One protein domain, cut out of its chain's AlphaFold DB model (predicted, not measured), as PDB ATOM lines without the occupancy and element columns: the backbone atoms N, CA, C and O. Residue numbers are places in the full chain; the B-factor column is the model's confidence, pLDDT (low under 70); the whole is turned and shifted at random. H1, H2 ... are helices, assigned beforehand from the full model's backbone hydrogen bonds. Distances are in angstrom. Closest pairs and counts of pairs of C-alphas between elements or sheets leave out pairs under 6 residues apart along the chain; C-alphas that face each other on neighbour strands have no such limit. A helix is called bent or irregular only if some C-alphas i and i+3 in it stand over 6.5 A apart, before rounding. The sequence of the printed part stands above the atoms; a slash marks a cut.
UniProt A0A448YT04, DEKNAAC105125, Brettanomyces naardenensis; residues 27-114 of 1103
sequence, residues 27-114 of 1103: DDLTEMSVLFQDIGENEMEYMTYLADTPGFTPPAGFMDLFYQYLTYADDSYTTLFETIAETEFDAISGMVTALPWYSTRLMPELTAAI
ATOM      1  N   ASP A  27      38.826  -5.037  79.080       93.44
ATOM      2  CA  ASP A  27      38.317  -3.971  79.944       93.44
ATOM      3  C   ASP A  27      37.654  -2.865  79.102       93.44
ATOM      4  O   ASP A  27      36.568  -2.409  79.449       93.44
ATOM      5  N   ASP A  28      38.240  -2.512  77.951       94.38
ATOM      6  CA  ASP A  28      37.682  -1.522  77.017       94.38
ATOM      7  C   ASP A  28      36.357  -2.003  76.392       94.38
ATOM      8  O   ASP A  28      35.404  -1.232  76.266       94.38
ATOM      9  N   LEU A  29      36.268  -3.292  76.031       93.25
ATOM     10  CA  LEU A  29      35.027  -3.916  75.543       93.25
ATOM     11  C   LEU A  29      33.926  -3.888  76.610       93.25
ATOM     12  O   LEU A  29      32.766  -3.604  76.310       93.25
ATOM     13  N   THR A  30      34.303  -4.149  77.863       93.88
ATOM     14  CA  THR A  30      33.385  -4.081  79.005       93.88
ATOM     15  C   THR A  30      32.921  -2.643  79.243       93.88
ATOM     16  O   THR A  30      31.735  -2.423  79.487       93.88
ATOM     17  N   GLU A  31      33.817  -1.656  79.123       94.62
ATOM     18  CA  GLU A  31      33.466  -0.236  79.249       94.62
ATOM     19  C   GLU A  31      32.428   0.187  78.209       94.62
ATOM     20  O   GLU A  31      31.444   0.846  78.553       94.62
ATOM     21  N   MET A  32      32.600  -0.245  76.958       95.31
ATOM     22  CA  MET A  32      31.675   0.097  75.880       95.31
ATOM     23  C   MET A  32      30.313  -0.592  76.022       95.31
ATOM     24  O   MET A  32      29.282   0.045  75.815       95.31
ATOM     25  N   SER A  33      30.292  -1.863  76.429       94.62
ATOM     26  CA  SER A  33      29.046  -2.605  76.663       94.62
ATOM     27  C   SER A  33      28.224  -1.994  77.804       94.62
ATOM     28  O   SER A  33      27.033  -1.745  77.628       94.62
ATOM     29  N   VAL A  34      28.862  -1.649  78.931       96.69
ATOM     30  CA  VAL A  34      28.189  -0.966  80.052       96.69
ATOM     31  C   VAL A  34      27.662   0.403  79.628       96.69
ATOM     32  O   VAL A  34      26.540   0.759  79.973       96.69
ATOM     33  N   LEU A  35      28.437   1.172  78.855       97.38
ATOM     34  CA  LEU A  35      27.985   2.464  78.344       97.38
ATOM     35  C   LEU A  35      26.735   2.327  77.472       97.38
ATOM     36  O   LEU A  35      25.785   3.085  77.648       97.38
ATOM     37  N   PHE A  36      26.735   1.405  76.513       96.62
ATOM     38  CA  PHE A  36      25.607   1.239  75.598       96.62
ATOM     39  C   PHE A  36      24.375   0.669  76.274       96.62
ATOM     40  O   PHE A  36      23.268   1.106  75.969       96.62
ATOM     41  N   GLN A  37      24.561  -0.226  77.239       95.56
ATOM     42  CA  GLN A  37      23.472  -0.657  78.097       95.56
ATOM     43  C   GLN A  37      22.882   0.523  78.887       95.56
ATOM     44  O   GLN A  37      21.670   0.720  78.859       95.56
ATOM     45  N   ASP A  38      23.716   1.370  79.501       97.56
ATOM     46  CA  ASP A  38      23.250   2.560  80.228       97.56
ATOM     47  C   ASP A  38      22.514   3.551  79.316       97.56
ATOM     48  O   ASP A  38      21.531   4.161  79.741       97.56
ATOM     49  N   ILE A  39      22.965   3.715  78.067       96.81
ATOM     50  CA  ILE A  39      22.283   4.553  77.071       96.81
ATOM     51  C   ILE A  39      20.937   3.947  76.688       96.81
ATOM     52  O   ILE A  39      19.965   4.691  76.655       96.81
ATOM     53  N   GLY A  40      20.847   2.637  76.449       92.19
ATOM     54  CA  GLY A  40      19.572   1.978  76.151       92.19
ATOM     55  C   GLY A  40      18.569   2.093  77.302       92.19
ATOM     56  O   GLY A  40      17.403   2.401  77.087       92.19
ATOM     57  N   GLU A  41      19.028   1.932  78.544       94.50
ATOM     58  CA  GLU A  41      18.173   2.029  79.735       94.50
ATOM     59  C   GLU A  41      17.796   3.477  80.104       94.50
ATOM     60  O   GLU A  41      16.792   3.707  80.780       94.50
ATOM     61  N   ASN A  42      18.588   4.470  79.680       95.69
ATOM     62  CA  ASN A  42      18.423   5.876  80.069       95.69
ATOM     63  C   ASN A  42      18.444   6.838  78.868       95.69
ATOM     64  O   ASN A  42      18.872   7.988  79.007       95.69
ATOM     65  N   GLU A  43      17.979   6.401  77.698       93.81
ATOM     66  CA  GLU A  43      18.122   7.117  76.421       93.81
ATOM     67  C   GLU A  43      17.662   8.577  76.515       93.81
ATOM     68  O   GLU A  43      18.367   9.507  76.115       93.81
ATOM     69  N   MET A  44      16.510   8.802  77.149       86.94
ATOM     70  CA  MET A  44      15.936  10.134  77.307       86.94
ATOM     71  C   MET A  44      16.830  11.081  78.118       86.94
ATOM     72  O   MET A  44      16.874  12.280  77.830       86.94
ATOM     73  N   GLU A  45      17.571  10.582  79.110       95.19
ATOM     74  CA  GLU A  45      18.514  11.405  79.873       95.19
ATOM     75  C   GLU A  45      19.717  11.814  79.021       95.19
ATOM     76  O   GLU A  45      20.141  12.973  79.083       95.19
ATOM     77  N   TYR A  46      20.230  10.901  78.190       96.25
ATOM     78  CA  TYR A  46      21.296  11.196  77.230       96.25
ATOM     79  C   TYR A  46      20.833  12.225  76.199       96.25
ATOM     80  O   TYR A  46      21.498  13.247  76.019       96.25
ATOM     81  N   MET A  47      19.660  12.030  75.595       89.44
ATOM     82  CA  MET A  47      19.104  12.953  74.601       89.44
ATOM     83  C   MET A  47      18.801  14.331  75.197       89.44
ATOM     84  O   MET A  47      19.142  15.357  74.603       89.44
ATOM     85  N   THR A  48      18.259  14.381  76.418       94.12
ATOM     86  CA  THR A  48      18.042  15.643  77.145       94.12
ATOM     87  C   THR A  48      19.368  16.338  77.439       94.12
ATOM     88  O   THR A  48      19.497  17.542  77.230       94.12
ATOM     89  N   TYR A  49      20.389  15.598  77.878       95.69
ATOM     90  CA  TYR A  49      21.709  16.162  78.152       95.69
ATOM     91  C   TYR A  49      22.384  16.720  76.892       95.69
ATOM     92  O   TYR A  49      22.960  17.812  76.953       95.69
ATOM     93  N   LEU A  50      22.274  16.019  75.758       94.12
ATOM     94  CA  LEU A  50      22.746  16.483  74.449       94.12
ATOM     95  C   LEU A  50      22.024  17.766  74.009       94.12
ATOM     96  O   LEU A  50      22.671  18.701  73.533       94.12
ATOM     97  N   ALA A  51      20.707  17.846  74.217       92.00
ATOM     98  CA  ALA A  51      19.908  19.025  73.883       92.00
ATOM     99  C   ALA A  51      20.213  20.235  74.791       92.00
ATOM    100  O   ALA A  51      20.334  21.367  74.310       92.00
ATOM    101  N   ASP A  52      20.383  20.005  76.096       96.44
ATOM    102  CA  ASP A  52      20.542  21.059  77.107       96.44
ATOM    103  C   ASP A  52      21.990  21.543  77.289       96.44
ATOM    104  O   ASP A  52      22.216  22.607  77.883       96.44
ATOM    105  N   THR A  53      22.980  20.807  76.774       95.50
ATOM    106  CA  THR A  53      24.409  21.115  76.949       95.50
ATOM    107  C   THR A  53      25.055  21.561  75.632       95.50
ATOM    108  O   THR A  53      25.827  20.817  75.021       95.50
ATOM    109  N   PRO A  54      24.818  22.811  75.176       89.88
ATOM    110  CA  PRO A  54      25.386  23.309  73.930       89.88
ATOM    111  C   PRO A  54      26.919  23.312  74.000       89.88
ATOM    112  O   PRO A  54      27.524  24.074  74.760       89.88
ATOM    113  N   GLY A  55      27.543  22.472  73.174       91.44
ATOM    114  CA  GLY A  55      28.995  22.281  73.115       91.44
ATOM    115  C   GLY A  55      29.473  20.910  73.587       91.44
ATOM    116  O   GLY A  55      30.654  20.616  73.416       91.44
ATOM    117  N   PHE A  56      28.586  20.076  74.133       95.56
ATOM    118  CA  PHE A  56      28.830  18.645  74.225       95.56
ATOM    119  C   PHE A  56      28.429  18.012  72.890       95.56
ATOM    120  O   PHE A  56      27.264  18.038  72.507       95.56
ATOM    121  N   THR A  57      29.409  17.514  72.145       94.75
ATOM    122  CA  THR A  57      29.185  16.792  70.889       94.75
ATOM    123  C   THR A  57      29.753  15.392  71.054       94.75
ATOM    124  O   THR A  57      30.956  15.303  71.334       94.75
ATOM    125  N   PRO A  58      28.944  14.330  70.894       94.56
ATOM    126  CA  PRO A  58      29.473  12.976  70.907       94.56
ATOM    127  C   PRO A  58      30.542  12.826  69.808       94.56
ATOM    128  O   PRO A  58      30.493  13.551  68.804       94.56
ATOM    129  N   PRO A  59      31.542  11.945  69.994       95.75
ATOM    130  CA  PRO A  59      32.517  11.639  68.954       95.75
ATOM    131  C   PRO A  59      31.829  11.264  67.635       95.75
ATOM    132  O   PRO A  59      30.741  10.689  67.632       95.75
ATOM    133  N   ALA A  60      32.451  11.606  66.505       92.44
ATOM    134  CA  ALA A  60      31.918  11.217  65.200       92.44
ATOM    135  C   ALA A  60      31.790   9.685  65.119       92.44
ATOM    136  O   ALA A  60      32.670   8.981  65.606       92.44
ATOM    137  N   GLY A  61      30.688   9.193  64.547       90.19
ATOM    138  CA  GLY A  61      30.390   7.760  64.457       90.19
ATOM    139  C   GLY A  61      29.859   7.122  65.746       90.19
ATOM    140  O   GLY A  61      29.404   5.989  65.698       90.19
ATOM    141  N   PHE A  62      29.845   7.825  66.889       94.56
ATOM    142  CA  PHE A  62      29.352   7.255  68.150       94.56
ATOM    143  C   PHE A  62      27.883   6.813  68.071       94.56
ATOM    144  O   PHE A  62      27.550   5.719  68.513       94.56
ATOM    145  N   MET A  63      27.015   7.651  67.490       92.06
ATOM    146  CA  MET A  63      25.590   7.324  67.348       92.06
ATOM    147  C   MET A  63      25.371   6.180  66.358       92.06
ATOM    148  O   MET A  63      24.573   5.295  66.641       92.06
ATOM    149  N   ASP A  64      26.114   6.153  65.249       93.12
ATOM    150  CA  ASP A  64      26.043   5.059  64.273       93.12
ATOM    151  C   ASP A  64      26.419   3.729  64.935       93.12
ATOM    152  O   ASP A  64      25.753   2.715  64.748       93.12
ATOM    153  N   LEU A  65      27.449   3.759  65.783       94.12
ATOM    154  CA  LEU A  65      27.929   2.591  66.503       94.12
ATOM    155  C   LEU A  65      26.949   2.126  67.589       94.12
ATOM    156  O   LEU A  65      26.784   0.925  67.785       94.12
ATOM    157  N   PHE A  66      26.261   3.058  68.253       94.31
ATOM    158  CA  PHE A  66      25.183   2.746  69.191       94.31
ATOM    159  C   PHE A  66      23.965   2.132  68.487       94.31
ATOM    160  O   PHE A  66      23.478   1.088  68.912       94.31
ATOM    161  N   TYR A  67      23.500   2.713  67.377       91.50
ATOM    162  CA  TYR A  67      22.389   2.135  66.613       91.50
ATOM    163  C   TYR A  67      22.746   0.764  66.047       91.50
ATOM    164  O   TYR A  67      21.921  -0.143  66.082       91.50
ATOM    165  N   GLN A  68      23.984   0.578  65.592       93.12
ATOM    166  CA  GLN A  68      24.451  -0.723  65.140       93.12
ATOM    167  C   GLN A  68      24.521  -1.732  66.296       93.12
ATOM    168  O   GLN A  68      24.109  -2.872  66.110       93.12
ATOM    169  N   TYR A  69      24.941  -1.323  67.497       93.31
ATOM    170  CA  TYR A  69      24.878  -2.168  68.695       93.31
ATOM    171  C   TYR A  69      23.452  -2.653  68.999       93.31
ATOM    172  O   TYR A  69      23.271  -3.837  69.266       93.31
ATOM    173  N   LEU A  70      22.439  -1.787  68.877       89.69
ATOM    174  CA  LEU A  70      21.036  -2.158  69.117       89.69
ATOM    175  C   LEU A  70      20.494  -3.217  68.142       89.69
ATOM    176  O   LEU A  70      19.498  -3.864  68.451       89.69
ATOM    177  N   THR A  71      21.128  -3.410  66.980       90.94
ATOM    178  CA  THR A  71      20.720  -4.455  66.021       90.94
ATOM    179  C   THR A  71      21.218  -5.855  66.384       90.94
ATOM    180  O   THR A  71      20.744  -6.833  65.808       90.94
ATOM    181  N   TYR A  72      22.147  -5.980  67.338       89.00
ATOM    182  CA  TYR A  72      22.676  -7.271  67.774       89.00
ATOM    183  C   TYR A  72      21.899  -7.806  68.980       89.00
ATOM    184  O   TYR A  72      21.808  -7.153  70.017       89.00
ATOM    185  N   ALA A  73      21.379  -9.029  68.860       83.38
ATOM    186  CA  ALA A  73      20.728  -9.749  69.959       83.38
ATOM    187  C   ALA A  73      21.707 -10.602  70.798       83.38
ATOM    188  O   ALA A  73      21.306 -11.190  71.802       83.38
ATOM    189  N   ASP A  74      22.976 -10.697  70.386       85.62
ATOM    190  CA  ASP A  74      24.006 -11.548  70.990       85.62
ATOM    191  C   ASP A  74      25.381 -10.851  71.072       85.62
ATOM    192  O   ASP A  74      25.555  -9.718  70.628       85.62
ATOM    193  N   ASP A  75      26.388 -11.548  71.614       83.75
ATOM    194  CA  ASP A  75      27.749 -11.028  71.832       83.75
ATOM    195  C   ASP A  75      28.555 -10.783  70.527       83.75
ATOM    196  O   ASP A  75      29.745 -10.434  70.573       83.75
ATOM    197  N   SER A  76      27.958 -10.962  69.339       85.38
ATOM    198  CA  SER A  76      28.643 -10.745  68.053       85.38
ATOM    199  C   SER A  76      28.980  -9.272  67.784       85.38
ATOM    200  O   SER A  76      29.897  -8.984  67.004       85.38
ATOM    201  N   TYR A  77      28.371  -8.343  68.535       89.06
ATOM    202  CA  TYR A  77      28.747  -6.925  68.565       89.06
ATOM    203  C   TYR A  77      30.220  -6.701  68.948       89.06
ATOM    204  O   TYR A  77      30.775  -5.636  68.701       89.06
ATOM    205  N   THR A  78      30.905  -7.680  69.545       87.81
ATOM    206  CA  THR A  78      32.338  -7.558  69.869       87.81
ATOM    207  C   THR A  78      33.201  -7.275  68.635       87.81
ATOM    208  O   THR A  78      34.175  -6.531  68.732       87.81
ATOM    209  N   THR A  79      32.798  -7.769  67.461       88.31
ATOM    210  CA  THR A  79      33.474  -7.492  66.180       88.31
ATOM    211  C   THR A  79      33.264  -6.059  65.687       88.31
ATOM    212  O   THR A  79      34.154  -5.492  65.052       88.31
ATOM    213  N   LEU A  80      32.133  -5.430  66.036       90.56
ATOM    214  CA  LEU A  80      31.862  -4.021  65.747       90.56
ATOM    215  C   LEU A  80      32.919  -3.125  66.401       90.56
ATOM    216  O   LEU A  80      33.439  -2.198  65.780       90.56
ATOM    217  N   PHE A  81      33.285  -3.442  67.643       89.69
ATOM    218  CA  PHE A  81      34.251  -2.673  68.418       89.69
ATOM    219  C   PHE A  81      35.689  -2.778  67.895       89.69
ATOM    220  O   PHE A  81      36.461  -1.833  68.049       89.69
ATOM    221  N   GLU A  82      36.040  -3.858  67.192       87.50
ATOM    222  CA  GLU A  82      37.354  -3.998  66.546       87.50
ATOM    223  C   GLU A  82      37.559  -3.013  65.382       87.50
ATOM    224  O   GLU A  82      38.694  -2.752  64.978       87.50
ATOM    225  N   THR A  83      36.475  -2.440  64.844       88.31
ATOM    226  CA  THR A  83      36.545  -1.458  63.750       88.31
ATOM    227  C   THR A  83      36.827  -0.031  64.226       88.31
ATOM    228  O   THR A  83      37.196   0.818  63.410       88.31
ATOM    229  N   ILE A  84      36.713   0.231  65.533       90.69
ATOM    230  CA  ILE A  84      36.916   1.554  66.128       90.69
ATOM    231  C   ILE A  84      38.410   1.868  66.187       90.69
ATOM    232  O   ILE A  84      39.209   1.112  66.747       90.69
ATOM    233  N   ALA A  85      38.814   3.020  65.649       92.19
ATOM    234  CA  ALA A  85      40.194   3.465  65.800       92.19
ATOM    235  C   ALA A  85      40.488   3.829  67.269       92.19
ATOM    236  O   ALA A  85      39.669   4.455  67.932       92.19
ATOM    237  N   GLU A  86      41.703   3.557  67.763       90.44
ATOM    238  CA  GLU A  86      42.135   3.920  69.133       90.44
ATOM    239  C   GLU A  86      41.816   5.388  69.488       90.44
ATOM    240  O   GLU A  86      41.358   5.699  70.582       90.44
ATOM    241  N   THR A  87      41.962   6.303  68.523       91.00
ATOM    242  CA  THR A  87      41.640   7.728  68.707       91.00
ATOM    243  C   THR A  87      40.151   8.023  68.887       91.00
ATOM    244  O   THR A  87      39.800   9.039  69.485       91.00
ATOM    245  N   GLU A  88      39.280   7.195  68.315       93.44
ATOM    246  CA  GLU A  88      37.829   7.292  68.485       93.44
ATOM    247  C   GLU A  88      37.431   6.711  69.838       93.44
ATOM    248  O   GLU A  88      36.675   7.356  70.559       93.44
ATOM    249  N   PHE A  89      38.026   5.585  70.244       94.44
ATOM    250  CA  PHE A  89      37.821   5.033  71.582       94.44
ATOM    251  C   PHE A  89      38.255   6.010  72.687       94.44
ATOM    252  O   PHE A  89      37.481   6.278  73.604       94.44
ATOM    253  N   ASP A  90      39.422   6.651  72.551       93.94
ATOM    254  CA  ASP A  90      39.874   7.715  73.463       93.94
ATOM    255  C   ASP A  90      38.862   8.873  73.551       93.94
ATOM    256  O   ASP A  90      38.636   9.452  74.620       93.94
ATOM    257  N   ALA A  91      38.246   9.236  72.421       95.31
ATOM    258  CA  ALA A  91      37.226  10.276  72.381       95.31
ATOM    259  C   ALA A  91      35.931   9.824  73.073       95.31
ATOM    260  O   ALA A  91      35.305  10.634  73.761       95.31
ATOM    261  N   ILE A  92      35.557   8.548  72.934       95.56
ATOM    262  CA  ILE A  92      34.401   7.958  73.615       95.56
ATOM    263  C   ILE A  92      34.650   7.899  75.121       95.56
ATOM    264  O   ILE A  92      33.848   8.448  75.865       95.56
ATOM    265  N   SER A  93      35.781   7.378  75.600       95.06
ATOM    266  CA  SER A  93      36.085   7.367  77.043       95.06
ATOM    267  C   SER A  93      36.158   8.792  77.630       95.06
ATOM    268  O   SER A  93      35.653   9.087  78.723       95.06
ATOM    269  N   GLY A  94      36.678   9.757  76.858       95.19
ATOM    270  CA  GLY A  94      36.619  11.182  77.202       95.19
ATOM    271  C   GLY A  94      35.191  11.741  77.293       95.19
ATOM    272  O   GLY A  94      34.915  12.580  78.152       95.19
ATOM    273  N   MET A  95      34.277  11.271  76.442       96.31
ATOM    274  CA  MET A  95      32.851  11.597  76.500       96.31
ATOM    275  C   MET A  95      32.196  10.973  77.740       96.31
ATOM    276  O   MET A  95      31.537  11.687  78.494       96.31
ATOM    277  N   VAL A  96      32.427   9.680  77.983       96.12
ATOM    278  CA  VAL A  96      31.880   8.902  79.108       96.12
ATOM    279  C   VAL A  96      32.220   9.557  80.443       96.12
ATOM    280  O   VAL A  96      31.340   9.817  81.261       96.12
ATOM    281  N   THR A  97      33.487   9.915  80.641       96.31
ATOM    282  CA  THR A  97      33.956  10.564  81.878       96.31
ATOM    283  C   THR A  97      33.465  12.005  82.047       96.31
ATOM    284  O   THR A  97      33.491  12.536  83.161       96.31
ATOM    285  N   ALA A  98      32.998  12.648  80.972       96.12
ATOM    286  CA  ALA A  98      32.415  13.988  81.005       96.12
ATOM    287  C   ALA A  98      30.909  13.996  81.332       96.12
ATOM    288  O   ALA A  98      30.367  15.065  81.637       96.12
ATOM    289  N   LEU A  99      30.237  12.837  81.304       96.69
ATOM    290  CA  LEU A  99      28.815  12.730  81.626       96.69
ATOM    291  C   LEU A  99      28.558  13.051  83.108       96.69
ATOM    292  O   LEU A  99      29.288  12.589  83.992       96.69
ATOM    293  N   PRO A 100      27.496  13.810  83.436       97.25
ATOM    294  CA  PRO A 100      27.245  14.253  84.806       97.25
ATOM    295  C   PRO A 100      26.868  13.103  85.752       97.25
ATOM    296  O   PRO A 100      27.048  13.234  86.963       97.25
ATOM    297  N   TRP A 101      26.382  11.980  85.214       97.50
ATOM    298  CA  TRP A 101      26.085  10.756  85.959       97.50
ATOM    299  C   TRP A 101      27.225   9.731  85.946       97.50
ATOM    300  O   TRP A 101      27.059   8.665  86.542       97.50
ATOM    301  N   TYR A 102      28.393  10.038  85.359       97.12
ATOM    302  CA  TYR A 102      29.519   9.100  85.305       97.12
ATOM    303  C   TYR A 102      29.854   8.538  86.689       97.12
ATOM    304  O   TYR A 102      29.853   7.336  86.905       97.12
ATOM    305  N   SER A 103      30.058   9.401  87.686       96.56
ATOM    306  CA  SER A 103      30.435   8.947  89.031       96.56
ATOM    307  C   SER A 103      29.300   8.290  89.822       96.56
ATOM    308  O   SER A 103      29.574   7.634  90.826       96.56
ATOM    309  N   THR A 104      28.040   8.507  89.438       96.75
ATOM    310  CA  THR A 104      26.871   8.049  90.206       96.75
ATOM    311  C   THR A 104      26.225   6.789  89.650       96.75
ATOM    312  O   THR A 104      25.640   6.059  90.445       96.75
ATOM    313  N   ARG A 105      26.326   6.546  88.338       96.62
ATOM    314  CA  ARG A 105      25.673   5.434  87.631       96.62
ATOM    315  C   ARG A 105      26.690   4.561  86.892       96.62
ATOM    316  O   ARG A 105      26.976   3.462  87.355       96.62
ATOM    317  N   LEU A 106      27.363   5.128  85.888       97.12
ATOM    318  CA  LEU A 106      28.319   4.394  85.048       97.12
ATOM    319  C   LEU A 106      29.515   3.836  85.830       97.12
ATOM    320  O   LEU A 106      29.865   2.681  85.680       97.12
ATOM    321  N   MET A 107      30.158   4.612  86.703       95.75
ATOM    322  CA  MET A 107      31.359   4.169  87.423       95.75
ATOM    323  C   MET A 107      31.083   2.990  88.377       95.75
ATOM    324  O   MET A 107      31.892   2.060  88.392       95.75
ATOM    325  N   PRO A 108      29.994   2.974  89.177       96.00
ATOM    326  CA  PRO A 108      29.575   1.773  89.899       96.00
ATOM    327  C   PRO A 108      29.375   0.545  89.005       96.00
ATOM    328  O   PRO A 108      29.830  -0.533  89.384       96.00
ATOM    329  N   GLU A 109      28.741   0.707  87.843       96.19
ATOM    330  CA  GLU A 109      28.486  -0.383  86.893       96.19
ATOM    331  C   GLU A 109      29.773  -0.877  86.241       96.19
ATOM    332  O   GLU A 109      30.052  -2.067  86.289       96.19
ATOM    333  N   LEU A 110      30.636   0.028  85.783       95.31
ATOM    334  CA  LEU A 110      31.975  -0.277  85.280       95.31
ATOM    335  C   LEU A 110      32.825  -0.991  86.335       95.31
ATOM    336  O   LEU A 110      33.506  -1.964  86.037       95.31
ATOM    337  N   THR A 111      32.757  -0.563  87.598       95.12
ATOM    338  CA  THR A 111      33.487  -1.212  88.704       95.12
ATOM    339  C   THR A 111      32.915  -2.592  89.046       95.12
ATOM    340  O   THR A 111      33.627  -3.443  89.579       95.12
ATOM    341  N   ALA A 112      31.620  -2.808  88.810       94.31
ATOM    342  CA  ALA A 112      30.977  -4.102  89.004       94.31
ATOM    343  C   ALA A 112      31.254  -5.058  87.834       94.31
ATOM    344  O   ALA A 112      31.490  -6.242  88.076       94.31
ATOM    345  N   ALA A 113      31.250  -4.538  86.606       92.00
ATOM    346  CA  ALA A 113      31.456  -5.276  85.365       92.00
ATOM    347  C   ALA A 113      32.931  -5.625  85.137       92.00
ATOM    348  O   ALA A 113      33.231  -6.719  84.668       92.00
ATOM    349  N   ILE A 114      33.852  -4.747  85.542       91.88
ATOM    350  CA  ILE A 114      35.291  -5.012  85.575       91.88
ATOM    351  C   ILE A 114      35.608  -5.543  86.977       91.88
ATOM    352  O   ILE A 114      35.803  -4.750  87.907       91.88
TER     353      ILE A 114
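This is residues 27 to 114 of the 1103 residues of the protein "DEKNAAC105125" of Brettanomyces naardenensis (UniProt A0A448YT04). One longer helix, H1, runs through a cluster of five shorter ones: H6 packs on one side of it at a steep crossing, and H3 and H4 lie near it on the opposite side. H5 slants along a further side between these, and H2 turns off near the last residue of H1. The printed part has 88 residues with six named helices, H1 to H6 in chain order, and no named strand; the class is all helix. It is compact, with a radius of gyration of the C-alphas of 12.5 A, and rounded, spanning 34 by 28 by 24 A.

H1, residues 27 to 41, touches H6, residues 102 to 113, at a steep tilt of 56 degrees, opposite ways; their closest C-alphas, of Glu 31 and Leu 110, are 6.2 A apart. H3, residues 62 to 70, is close to H1 but not clearly touching, about perpendicular at 79 degrees, with the C-alphas of Phe 36 and Phe 66 closest at 6.6 A. H3 and H4, residues 75 to 81, form a helical hairpin and only just touch, with 3 pairs of C-alphas within 8 A, the closest Tyr 69 and Tyr 77 at 6.1 A. H5, residues 86 to 98, is close to H1 but not clearly touching, Leu 35 to Val 96 at 7.6 A between C-alphas. H2, residues 43 to 52, is likewise close to H1, Ile 39 to Tyr 46 at 6.7 A between C-alphas, and apart from H5. Every O i to N i+4 pair is within hydrogen-bond range in H1, H2, H3 and H5, against 6 of 8 in H6 and 1 of 3 in H4, where 4 of 4 O i to N i+3 pairs are.

H1 begins at C-alpha 27, (38.317, -3.971, 79.944), and measures 21.0 A; H5 measures 18.4 A. H6 ends at C-alpha 113, (31.456, -5.276, 85.365), and is only just irregular, C-alphas 104 and 107 being 6.6 A apart.

The C-alphas farthest apart, of Pro 54 and Asp 74, are 35.0 A apart. The printed part has no cut and no long link. Mean pLDDT of the printed part is 93.4, and no printed residue is under 70.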